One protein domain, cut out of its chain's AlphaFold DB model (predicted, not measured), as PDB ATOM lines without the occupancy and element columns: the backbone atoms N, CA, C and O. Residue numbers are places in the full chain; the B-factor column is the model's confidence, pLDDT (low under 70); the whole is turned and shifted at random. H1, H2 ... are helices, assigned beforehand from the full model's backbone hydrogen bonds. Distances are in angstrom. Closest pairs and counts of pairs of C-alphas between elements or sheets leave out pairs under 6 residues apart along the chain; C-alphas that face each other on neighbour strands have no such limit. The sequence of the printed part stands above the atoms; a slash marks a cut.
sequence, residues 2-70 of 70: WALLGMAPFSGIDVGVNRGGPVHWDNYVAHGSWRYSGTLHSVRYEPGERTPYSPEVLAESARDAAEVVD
ATOM      1  N   TRP A   2      33.212 -22.672 -37.915       55.06
ATOM      2  CA  TRP A   2      32.175 -23.354 -38.710       55.06
ATOM      3  C   TRP A   2      32.466 -23.506 -40.213       55.06
ATOM      4  O   TRP A   2      32.141 -24.540 -40.782       55.06
ATOM      5  N   ALA A   3      33.165 -22.551 -40.839       60.66
ATOM      6  CA  ALA A   3      33.519 -22.622 -42.264       60.66
ATOM      7  C   ALA A   3      34.320 -23.884 -42.654       60.66
ATOM      8  O   ALA A   3      34.198 -24.374 -43.773       60.66
ATOM      9  N   LEU A   4      35.113 -24.439 -41.733       62.66
ATOM     10  CA  LEU A   4      35.898 -25.648 -41.998       62.66
ATOM     11  C   LEU A   4      35.062 -26.929 -41.856       62.66
ATOM     12  O   LEU A   4      35.388 -27.925 -42.493       62.66
ATOM     13  N   LEU A   5      33.961 -26.906 -41.087       62.03
ATOM     14  CA  LEU A   5      33.067 -28.064 -40.956       62.03
ATOM     15  C   LEU A   5      32.349 -28.392 -42.273       62.03
ATOM     16  O   LEU A   5      32.120 -29.564 -42.544       62.03
ATOM     17  N   GLY A   6      32.012 -27.384 -43.087       60.88
ATOM     18  CA  GLY A   6      31.298 -27.582 -44.356       60.88
ATOM     19  C   GLY A   6      32.155 -28.189 -45.475       60.88
ATOM     20  O   GLY A   6      31.630 -28.911 -46.315       60.88
ATOM     21  N   MET A   7      33.471 -27.942 -45.467       57.75
ATOM     22  CA  MET A   7      34.420 -28.473 -46.465       57.75
ATOM     23  C   MET A   7      35.060 -29.803 -46.048       57.75
ATOM     24  O   MET A   7      35.543 -30.552 -46.892       57.75
ATOM     25  N   ALA A   8      35.043 -30.129 -44.754       59.00
ATOM     26  CA  ALA A   8      35.643 -31.345 -44.216       59.00
ATOM     27  C   ALA A   8      34.778 -32.631 -44.183       59.00
ATOM     28  O   ALA A   8      35.346 -33.651 -43.785       59.00
ATOM     29  N   PRO A   9      33.478 -32.697 -44.559       51.50
ATOM     30  CA  PRO A   9      32.671 -33.868 -44.208       51.50
ATOM     31  C   PRO A   9      32.982 -35.124 -45.038       51.50
ATOM     32  O   PRO A   9      32.579 -36.211 -44.638       51.50
ATOM     33  N   PHE A  10      33.717 -35.011 -46.153       54.09
ATOM     34  CA  PHE A  10      33.966 -36.151 -47.052       54.09
ATOM     35  C   PHE A  10      35.428 -36.623 -47.116       54.09
ATOM     36  O   PHE A  10      35.662 -37.801 -47.369       54.09
ATOM     37  N   SER A  11      36.415 -35.761 -46.843       59.19
ATOM     38  CA  SER A  11      37.841 -36.147 -46.866       59.19
ATOM     39  C   SER A  11      38.699 -35.548 -45.749       59.19
ATOM     40  O   SER A  11      39.872 -35.899 -45.643       59.19
ATOM     41  N   GLY A  12      38.157 -34.655 -44.912       68.31
ATOM     42  CA  GLY A  12      38.972 -33.822 -44.023       68.31
ATOM     43  C   GLY A  12      39.816 -32.784 -44.782       68.31
ATOM     44  O   GLY A  12      39.644 -32.591 -45.986       68.31
ATOM     45  N   ILE A  13      40.717 -32.099 -44.065       76.25
ATOM     46  CA  ILE A  13      41.694 -31.165 -44.648       76.25
ATOM     47  C   ILE A  13      43.066 -31.845 -44.661       76.25
ATOM     48  O   ILE A  13      43.713 -31.970 -43.619       76.25
ATOM     49  N   ASP A  14      43.500 -32.290 -45.837       79.12
ATOM     50  CA  ASP A  14      44.820 -32.886 -46.027       79.12
ATOM     51  C   ASP A  14      45.890 -31.806 -46.276       79.12
ATOM     52  O   ASP A  14      45.685 -30.874 -47.053       79.12
ATOM     53  N   VAL A  15      47.069 -31.959 -45.659       82.25
ATOM     54  CA  VAL A  15      48.255 -31.127 -45.937       82.25
ATOM     55  C   VAL A  15      49.312 -31.973 -46.614       82.25
ATOM     56  O   VAL A  15      49.714 -33.015 -46.097       82.25
ATOM     57  N   GLY A  16      49.789 -31.508 -47.765       84.06
ATOM     58  CA  GLY A  16      50.860 -32.178 -48.493       84.06
ATOM     59  C   GLY A  16      50.427 -33.451 -49.221       84.06
ATOM     60  O   GLY A  16      51.275 -34.165 -49.736       84.06
ATOM     61  N   VAL A  17      49.135 -33.760 -49.293       84.31
ATOM     62  CA  VAL A  17      48.607 -34.839 -50.132       84.31
ATOM     63  C   VAL A  17      47.181 -34.493 -50.541       84.31
ATOM     64  O   VAL A  17      46.463 -33.858 -49.782       84.31
ATOM     65  N   ASN A  18      46.769 -34.894 -51.739       76.88
ATOM     66  CA  ASN A  18      45.378 -34.788 -52.164       76.88
ATOM     67  C   ASN A  18      44.843 -36.188 -52.483       76.88
ATOM     68  O   ASN A  18      45.296 -36.831 -53.433       76.88
ATOM     69  N   ARG A  19      43.896 -36.663 -51.669       74.94
ATOM     70  CA  ARG A  19      43.243 -37.971 -51.842       74.94
ATOM     71  C   ARG A  19      41.974 -37.910 -52.697       74.94
ATOM     72  O   ARG A  19      41.544 -38.948 -53.186       74.94
ATOM     73  N   GLY A  20      41.392 -36.721 -52.881       70.00
ATOM     74  CA  GLY A  20      40.087 -36.530 -53.528       70.00
ATOM     75  C   GLY A  20      40.104 -36.559 -55.060       70.00
ATOM     76  O   GLY A  20      39.064 -36.766 -55.672       70.00
ATOM     77  N   GLY A  21      41.266 -36.391 -55.694       65.00
ATOM     78  CA  GLY A  21      41.404 -36.550 -57.144       65.00
ATOM     79  C   GLY A  21      42.584 -35.762 -57.715       65.00
ATOM     80  O   GLY A  21      42.770 -34.601 -57.344       65.00
ATOM     81  N   PRO A  22      43.405 -36.354 -58.596       63.12
ATOM     82  CA  PRO A  22      44.559 -35.668 -59.159       63.12
ATOM     83  C   PRO A  22      44.123 -34.530 -60.091       63.12
ATOM     84  O   PRO A  22      43.355 -34.735 -61.024       63.12
ATOM     85  N   VAL A  23      44.663 -33.330 -59.864       69.25
ATOM     86  CA  VAL A  23      44.487 -32.178 -60.771       69.25
ATOM     87  C   VAL A  23      45.391 -32.316 -62.009       69.25
ATOM     88  O   VAL A  23      45.131 -31.711 -63.043       69.25
ATOM     89  N   HIS A  24      46.435 -33.153 -61.926       84.25
ATOM     90  CA  HIS A  24      47.389 -33.421 -63.003       84.25
ATOM     91  C   HIS A  24      47.634 -34.929 -63.156       84.25
ATOM     92  O   HIS A  24      48.233 -35.561 -62.284       84.25
ATOM     93  N   TRP A  25      47.201 -35.505 -64.281       85.75
ATOM     94  CA  TRP A  25      47.211 -36.957 -64.491       85.75
ATOM     95  C   TRP A  25      48.603 -37.550 -64.685       85.75
ATOM     96  O   TRP A  25      48.895 -38.569 -64.066       85.75
ATOM     97  N   ASP A  26      49.488 -36.906 -65.450       90.81
ATOM     98  CA  ASP A  26      50.824 -37.479 -65.697       90.81
ATOM     99  C   ASP A  26      51.633 -37.637 -64.400       90.81
ATOM    100  O   ASP A  26      52.238 -38.680 -64.159       90.81
ATOM    101  N   ASN A  27      51.553 -36.648 -63.503       86.81
ATOM    102  CA  ASN A  27      52.130 -36.738 -62.161       86.81
ATOM    103  C   ASN A  27      51.523 -37.874 -61.337       86.81
ATOM    104  O   ASN A  27      52.249 -38.556 -60.619       86.81
ATOM    105  N   TYR A  28      50.212 -38.100 -61.440       87.00
ATOM    106  CA  TYR A  28      49.565 -39.200 -60.734       87.00
ATOM    107  C   TYR A  28      50.001 -40.569 -61.262       87.00
ATOM    108  O   TYR A  28      50.248 -41.481 -60.477       87.00
ATOM    109  N   VAL A  29      50.156 -40.714 -62.577       89.94
ATOM    110  CA  VAL A  29      50.669 -41.949 -63.186       89.94
ATOM    111  C   VAL A  29      52.111 -42.214 -62.747       89.94
ATOM    112  O   VAL A  29      52.452 -43.351 -62.426       89.94
ATOM    113  N   ALA A  30      52.948 -41.177 -62.685       92.38
ATOM    114  CA  ALA A  30      54.350 -41.312 -62.304       92.38
ATOM    115  C   ALA A  30      54.567 -41.520 -60.791       92.38
ATOM    116  O   ALA A  30      55.481 -42.246 -60.391       92.38
ATOM    117  N   HIS A  31      53.759 -40.881 -59.938       89.31
ATOM    118  CA  HIS A  31      54.055 -40.728 -58.505       89.31
ATOM    119  C   HIS A  31      52.858 -40.977 -57.565       89.31
ATOM    120  O   HIS A  31      52.981 -40.824 -56.343       89.31
ATOM    121  N   GLY A  32      51.690 -41.356 -58.089       87.56
ATOM    122  CA  GLY A  32      50.439 -41.433 -57.330       87.56
ATOM    123  C   GLY A  32      50.010 -40.062 -56.802       87.56
ATOM    124  O   GLY A  32      50.258 -39.031 -57.420       87.56
ATOM    125  N   SER A  33      49.417 -40.002 -55.607       84.88
ATOM    126  CA  SER A  33      49.057 -38.723 -54.961       84.88
ATOM    127  C   SER A  33      50.262 -37.840 -54.584       84.88
ATOM    128  O   SER A  33      50.054 -36.781 -53.999       84.88
ATOM    129  N   TRP A  34      51.493 -38.297 -54.861       88.12
ATOM    130  CA  TRP A  34      52.769 -37.607 -54.652       88.12
ATOM    131  C   TRP A  34      52.845 -36.832 -53.333       88.12
ATOM    132  O   TRP A  34      52.976 -35.611 -53.290       88.12
ATOM    133  N   ARG A  35      52.739 -37.574 -52.227       86.81
ATOM    134  CA  ARG A  35      52.723 -36.980 -50.890       86.81
ATOM    135  C   ARG A  35      54.015 -36.206 -50.599       86.81
ATOM    136  O   ARG A  35      55.115 -36.690 -50.870       86.81
ATOM    137  N   TYR A  36      53.869 -35.056 -49.958       89.50
ATOM    138  CA  TYR A  36      54.950 -34.330 -49.309       89.50
ATOM    139  C   TYR A  36      55.641 -35.241 -48.286       89.50
ATOM    140  O   TYR A  36      54.983 -35.913 -47.489       89.50
ATOM    141  N   SER A  37      56.972 -35.293 -48.332       91.81
ATOM    142  CA  SER A  37      57.799 -36.171 -47.490       91.81
ATOM    143  C   SER A  37      58.611 -35.427 -46.429       91.81
ATOM    144  O   SER A  37      59.263 -36.069 -45.607       91.81
ATOM    145  N   GLY A  38      58.592 -34.094 -46.445       92.75
ATOM    146  CA  GLY A  38      59.275 -33.283 -45.444       92.75
ATOM    147  C   GLY A  38      58.547 -33.269 -44.100       92.75
ATOM    148  O   GLY A  38      57.428 -33.765 -43.950       92.75
ATOM    149  N   THR A  39      59.187 -32.664 -43.104       93.69
ATOM    150  CA  THR A  39      58.597 -32.482 -41.778       93.69
ATOM    151  C   THR A  39      57.740 -31.219 -41.752       93.69
ATOM    152  O   THR A  39      58.234 -30.115 -41.961       93.69
ATOM    153  N   LEU A  40      56.448 -31.372 -41.462       89.31
ATOM    154  CA  LEU A  40      55.564 -30.243 -41.170       89.31
ATOM    155  C   LEU A  40      55.728 -29.848 -39.698       89.31
ATOM    156  O   LEU A  40      55.382 -30.618 -38.808       89.31
ATOM    157  N   HIS A  41      56.250 -28.650 -39.440       93.31
ATOM    158  CA  HIS A  41      56.455 -28.157 -38.073       93.31
ATOM    159  C   HIS A  41      55.195 -27.536 -37.462       93.31
ATOM    160  O   HIS A  41      54.950 -27.676 -36.268       93.31
ATOM    161  N   SER A  42      54.399 -26.833 -38.268       91.88
ATOM    162  CA  SER A  42      53.127 -26.254 -37.837       91.88
ATOM    163  C   SER A  42      52.217 -26.013 -39.036       91.88
ATOM    164  O   SER A  42      52.690 -25.801 -40.153       91.88
ATOM    165  N   VAL A  43      50.908 -26.055 -38.796       85.62
ATOM    166  CA  VAL A  43      49.876 -25.720 -39.779       85.62
ATOM    167  C   VAL A  43      48.847 -24.846 -39.080       85.62
ATOM    168  O   VAL A  43      48.384 -25.180 -37.989       85.62
ATOM    169  N   ARG A  44      48.487 -23.729 -39.710       88.31
ATOM    170  CA  ARG A  44      47.473 -22.807 -39.207       88.31
ATOM    171  C   ARG A  44      46.433 -22.578 -40.291       88.31
ATOM    172  O   ARG A  44      46.772 -22.140 -41.384       88.31
ATOM    173  N   TYR A  45      45.180 -22.870 -39.962       79.75
ATOM    174  CA  TYR A  45      44.039 -22.593 -40.824       79.75
ATOM    175  C   TYR A  45      43.285 -21.391 -40.291       79.75
ATOM    176  O   TYR A  45      42.765 -21.418 -39.175       79.75
ATOM    177  N   GLU A  46      43.197 -20.360 -41.114       84.31
ATOM    178  CA  GLU A  46      42.331 -19.220 -40.867       84.31
ATOM    179  C   GLU A  46      41.228 -19.227 -41.914       84.31
ATOM    180  O   GLU A  46      41.524 -19.227 -43.110       84.31
ATOM    181  N   PRO A  47      39.955 -19.264 -41.495       78.94
ATOM    182  CA  PRO A  47      38.871 -18.947 -42.403       78.94
ATOM    183  C   PRO A  47      39.120 -17.571 -43.024       78.94
ATOM    184  O   PRO A  47      39.457 -16.627 -42.307       78.94
ATOM    185  N   GLY A  48      38.947 -17.470 -44.341       80.56
ATOM    186  CA  GLY A  48      38.966 -16.184 -45.028       80.56
ATOM    187  C   GLY A  48      37.814 -15.280 -44.590       80.56
ATOM    188  O   GLY A  48      36.909 -15.696 -43.855       80.56
ATOM    189  N   GLU A  49      37.849 -14.037 -45.066       84.44
ATOM    190  CA  GLU A  49      36.765 -13.079 -44.870       84.44
ATOM    191  C   GLU A  49      35.437 -13.656 -45.379       84.44
ATOM    192  O   GLU A  49      35.390 -14.370 -46.388       84.44
ATOM    193  N   ARG A  50      34.347 -13.393 -44.649       79.44
ATOM    194  CA  ARG A  50      33.025 -13.866 -45.070       79.44
ATOM    195  C   ARG A  50      32.656 -13.162 -46.367       79.44
ATOM    196  O   ARG A  50      32.892 -11.967 -46.517       79.44
ATOM    197  N   THR A  51      32.042 -13.892 -47.294       81.56
ATOM    198  CA  THR A  51      31.523 -13.243 -48.495       81.56
ATOM    199  C   THR A  51      30.389 -12.286 -48.102       81.56
ATOM    200  O   THR A  51      29.646 -12.583 -47.161       81.56
ATOM    201  N   PRO A  52      30.186 -11.176 -48.833       81.25
ATOM    202  CA  PRO A  52      29.107 -10.224 -48.540       81.25
ATOM    203  C   PRO A  52      27.698 -10.836 -48.600       81.25
ATOM    204  O   PRO A  52      26.734 -10.251 -48.128       81.25
ATOM    205  N   TYR A  53      27.580 -12.009 -49.216       80.38
ATOM    206  CA  TYR A  53      26.343 -12.745 -49.450       80.38
ATOM    207  C   TYR A  53      26.307 -14.076 -48.686       80.38
ATOM    208  O   TYR A  53      25.577 -14.990 -49.072       80.38
ATOM    209  N   SER A  54      27.114 -14.232 -47.632       82.56
ATOM    210  CA  SER A  54      27.009 -15.417 -46.783       82.56
ATOM    211  C   SER A  54      25.614 -15.463 -46.136       82.56
ATOM    212  O   SER A  54      25.068 -14.411 -45.792       82.56
ATOM    213  N   PRO A  55      25.016 -16.653 -45.949       76.62
ATOM    214  CA  PRO A  55      23.698 -16.782 -45.326       76.62
ATOM    215  C   PRO A  55      23.608 -16.083 -43.965       76.62
ATOM    216  O   PRO A  55      22.581 -15.498 -43.640       76.62
ATOM    217  N   GLU A  56      24.689 -16.101 -43.188       81.00
ATOM    218  CA  GLU A  56      24.787 -15.415 -41.901       81.00
ATOM    219  C   GLU A  56      24.781 -13.892 -42.055       81.00
ATOM    220  O   GLU A  56      24.041 -13.226 -41.340       81.00
ATOM    221  N   VAL A  57      25.549 -13.348 -43.008       80.56
ATOM    222  CA  VAL A  57      25.585 -11.901 -43.293       80.56
ATOM    223  C   VAL A  57      24.220 -11.413 -43.783       80.56
ATOM    224  O   VAL A  57      23.741 -10.354 -43.375       80.56
ATOM    225  N   LEU A  58      23.547 -12.212 -44.614       79.38
ATOM    226  CA  LEU A  58      22.191 -11.925 -45.079       79.38
ATOM    227  C   LEU A  58      21.166 -12.001 -43.935       79.38
ATOM    228  O   LEU A  58      20.265 -11.169 -43.872       79.38
ATOM    229  N   ALA A  59      21.306 -12.959 -43.016       81.50
ATOM    230  CA  ALA A  59      20.425 -13.111 -41.857       81.50
ATOM    231  C   ALA A  59      20.631 -12.031 -40.779       81.50
ATOM    232  O   ALA A  59      19.692 -11.717 -40.047       81.50
ATOM    233  N   GLU A  60      21.844 -11.490 -40.651       83.00
ATOM    234  CA  GLU A  60      22.131 -10.289 -39.855       83.00
ATOM    235  C   GLU A  60      21.483  -9.065 -40.515       83.00
ATOM    236  O   GLU A  60      20.632  -8.426 -39.907       83.00
ATOM    237  N   SER A  61      21.748  -8.841 -41.807       74.25
ATOM    238  CA  SER A  61      21.185  -7.708 -42.561       74.25
ATOM    239  C   SER A  61      19.650  -7.683 -42.557       74.25
ATOM    240  O   SER A  61      19.040  -6.620 -42.488       74.25
ATOM    241  N   ALA A  62      19.004  -8.851 -42.626       76.50
ATOM    242  CA  ALA A  62      17.547  -8.965 -42.570       76.50
ATOM    243  C   ALA A  62      16.970  -8.649 -41.179       76.50
ATOM    244  O   ALA A  62      15.862  -8.122 -41.096       76.50
ATOM    245  N   ARG A  63      17.700  -8.959 -40.097       79.69
ATOM    246  CA  ARG A  63      17.308  -8.595 -38.726       79.69
ATOM    247  C   ARG A  63      17.416  -7.092 -38.505       79.69
ATOM    248  O   ARG A  63      16.454  -6.498 -38.037       79.69
ATOM    249  N   ASP A  64      18.526  -6.494 -38.926       81.06
ATOM    250  CA  ASP A  64      18.732  -5.047 -38.828       81.06
ATOM    251  C   ASP A  64      17.671  -4.287 -39.634       81.06
ATOM    252  O   ASP A  64      17.109  -3.301 -39.170       81.06
ATOM    253  N   ALA A  65      17.334  -4.783 -40.831       74.44
ATOM    254  CA  ALA A  65      16.245  -4.220 -41.618       74.44
ATOM    255  C   ALA A  65      14.906  -4.313 -40.876       74.44
ATOM    256  O   ALA A  65      14.174  -3.333 -40.869       74.44
ATOM    257  N   ALA A  66      14.600  -5.447 -40.234       68.94
ATOM    258  CA  ALA A  66      13.352  -5.643 -39.496       68.94
ATOM    259  C   ALA A  66      13.200  -4.700 -38.285       68.94
ATOM    260  O   ALA A  66      12.085  -4.269 -38.022       68.94
ATOM    261  N   GLU A  67      14.291  -4.339 -37.597       70.06
ATOM    262  CA  GLU A  67      14.268  -3.353 -36.499       70.06
ATOM    263  C   GLU A  67      14.051  -1.907 -36.973       70.06
ATOM    264  O   GLU A  67      13.610  -1.071 -36.194       70.06
ATOM    265  N   VAL A  68      14.358  -1.587 -38.233       68.19
ATOM    266  CA  VAL A  68      14.178  -0.230 -38.787       68.19
ATOM    267  C   VAL A  68      12.751   0.008 -39.298       68.19
ATOM    268  O   VAL A  68      12.345   1.158 -39.476       68.19
ATOM    269  N   VAL A  69      11.993  -1.057 -39.576       60.88
ATOM    270  CA  VAL A  69      10.600  -0.980 -40.066       60.88
ATOM    271  C   VAL A  69       9.535  -1.102 -38.969       60.88
ATOM    272  O   VAL A  69       8.351  -1.043 -39.305       60.88
ATOM    273  N   ASP A  70       9.939  -1.236 -37.706       51.03
ATOM    274  CA  ASP A  70       9.076  -1.153 -36.512       51.03
ATOM    275  C   ASP A  70       9.237   0.222 -35.829       51.03
ATOM    276  O   ASP A  70       8.219   0.795 -35.374       51.03
TER     277      ASP A  70
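AT A GLANCE: This is residues 2 to 70 of the 70 residues of an uncharacterized protein of Corynebacterium variabile (UniProt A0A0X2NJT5). The model has little regular structure: from short H1 the chain makes a wide open loop, with short H2 at its far end, and finishes in H3, an arm at the opposite end. Residues 26 to 31 of H2 and residues 62 to 70 stick out. The 69 printed residues have three named helices, H1, H2 and H3 in that order, and no named strand; the class is all helix, with 27 residues in named elements. The whole is extended, radius of gyration of the C-alphas 19.8 A, spanning 65 by 28 by 18 A.

HOW THE PARTS SIT: H1, residues 2 to 7, H2, residues 25 to 31, and H3, residues 55 to 68, are apart from one another. Each O i to N i+4 pair is within hydrogen-bond range in H2 and H3; in H1 0 of 2 are, and 1 of 3 O i to N i+3 pairs.

IN THESE COORDINATES: H1 begins at C-alpha 2 (32.175, -23.354, -38.710) and measures 9.6 A, H2 9.8 A. H3 measures 20.2 A and ends at C-alpha 68 (14.178, -0.230, -38.787).

THE WHOLE: The farthest C-alphas, of Ala 30 and Asp 70, are 65.8 A apart. Both links are long, 17 and 23 residues. The printed part has no cut. Confidence is under 70 at residues 2 to 12, 21 to 23, 66 and 68 to 70.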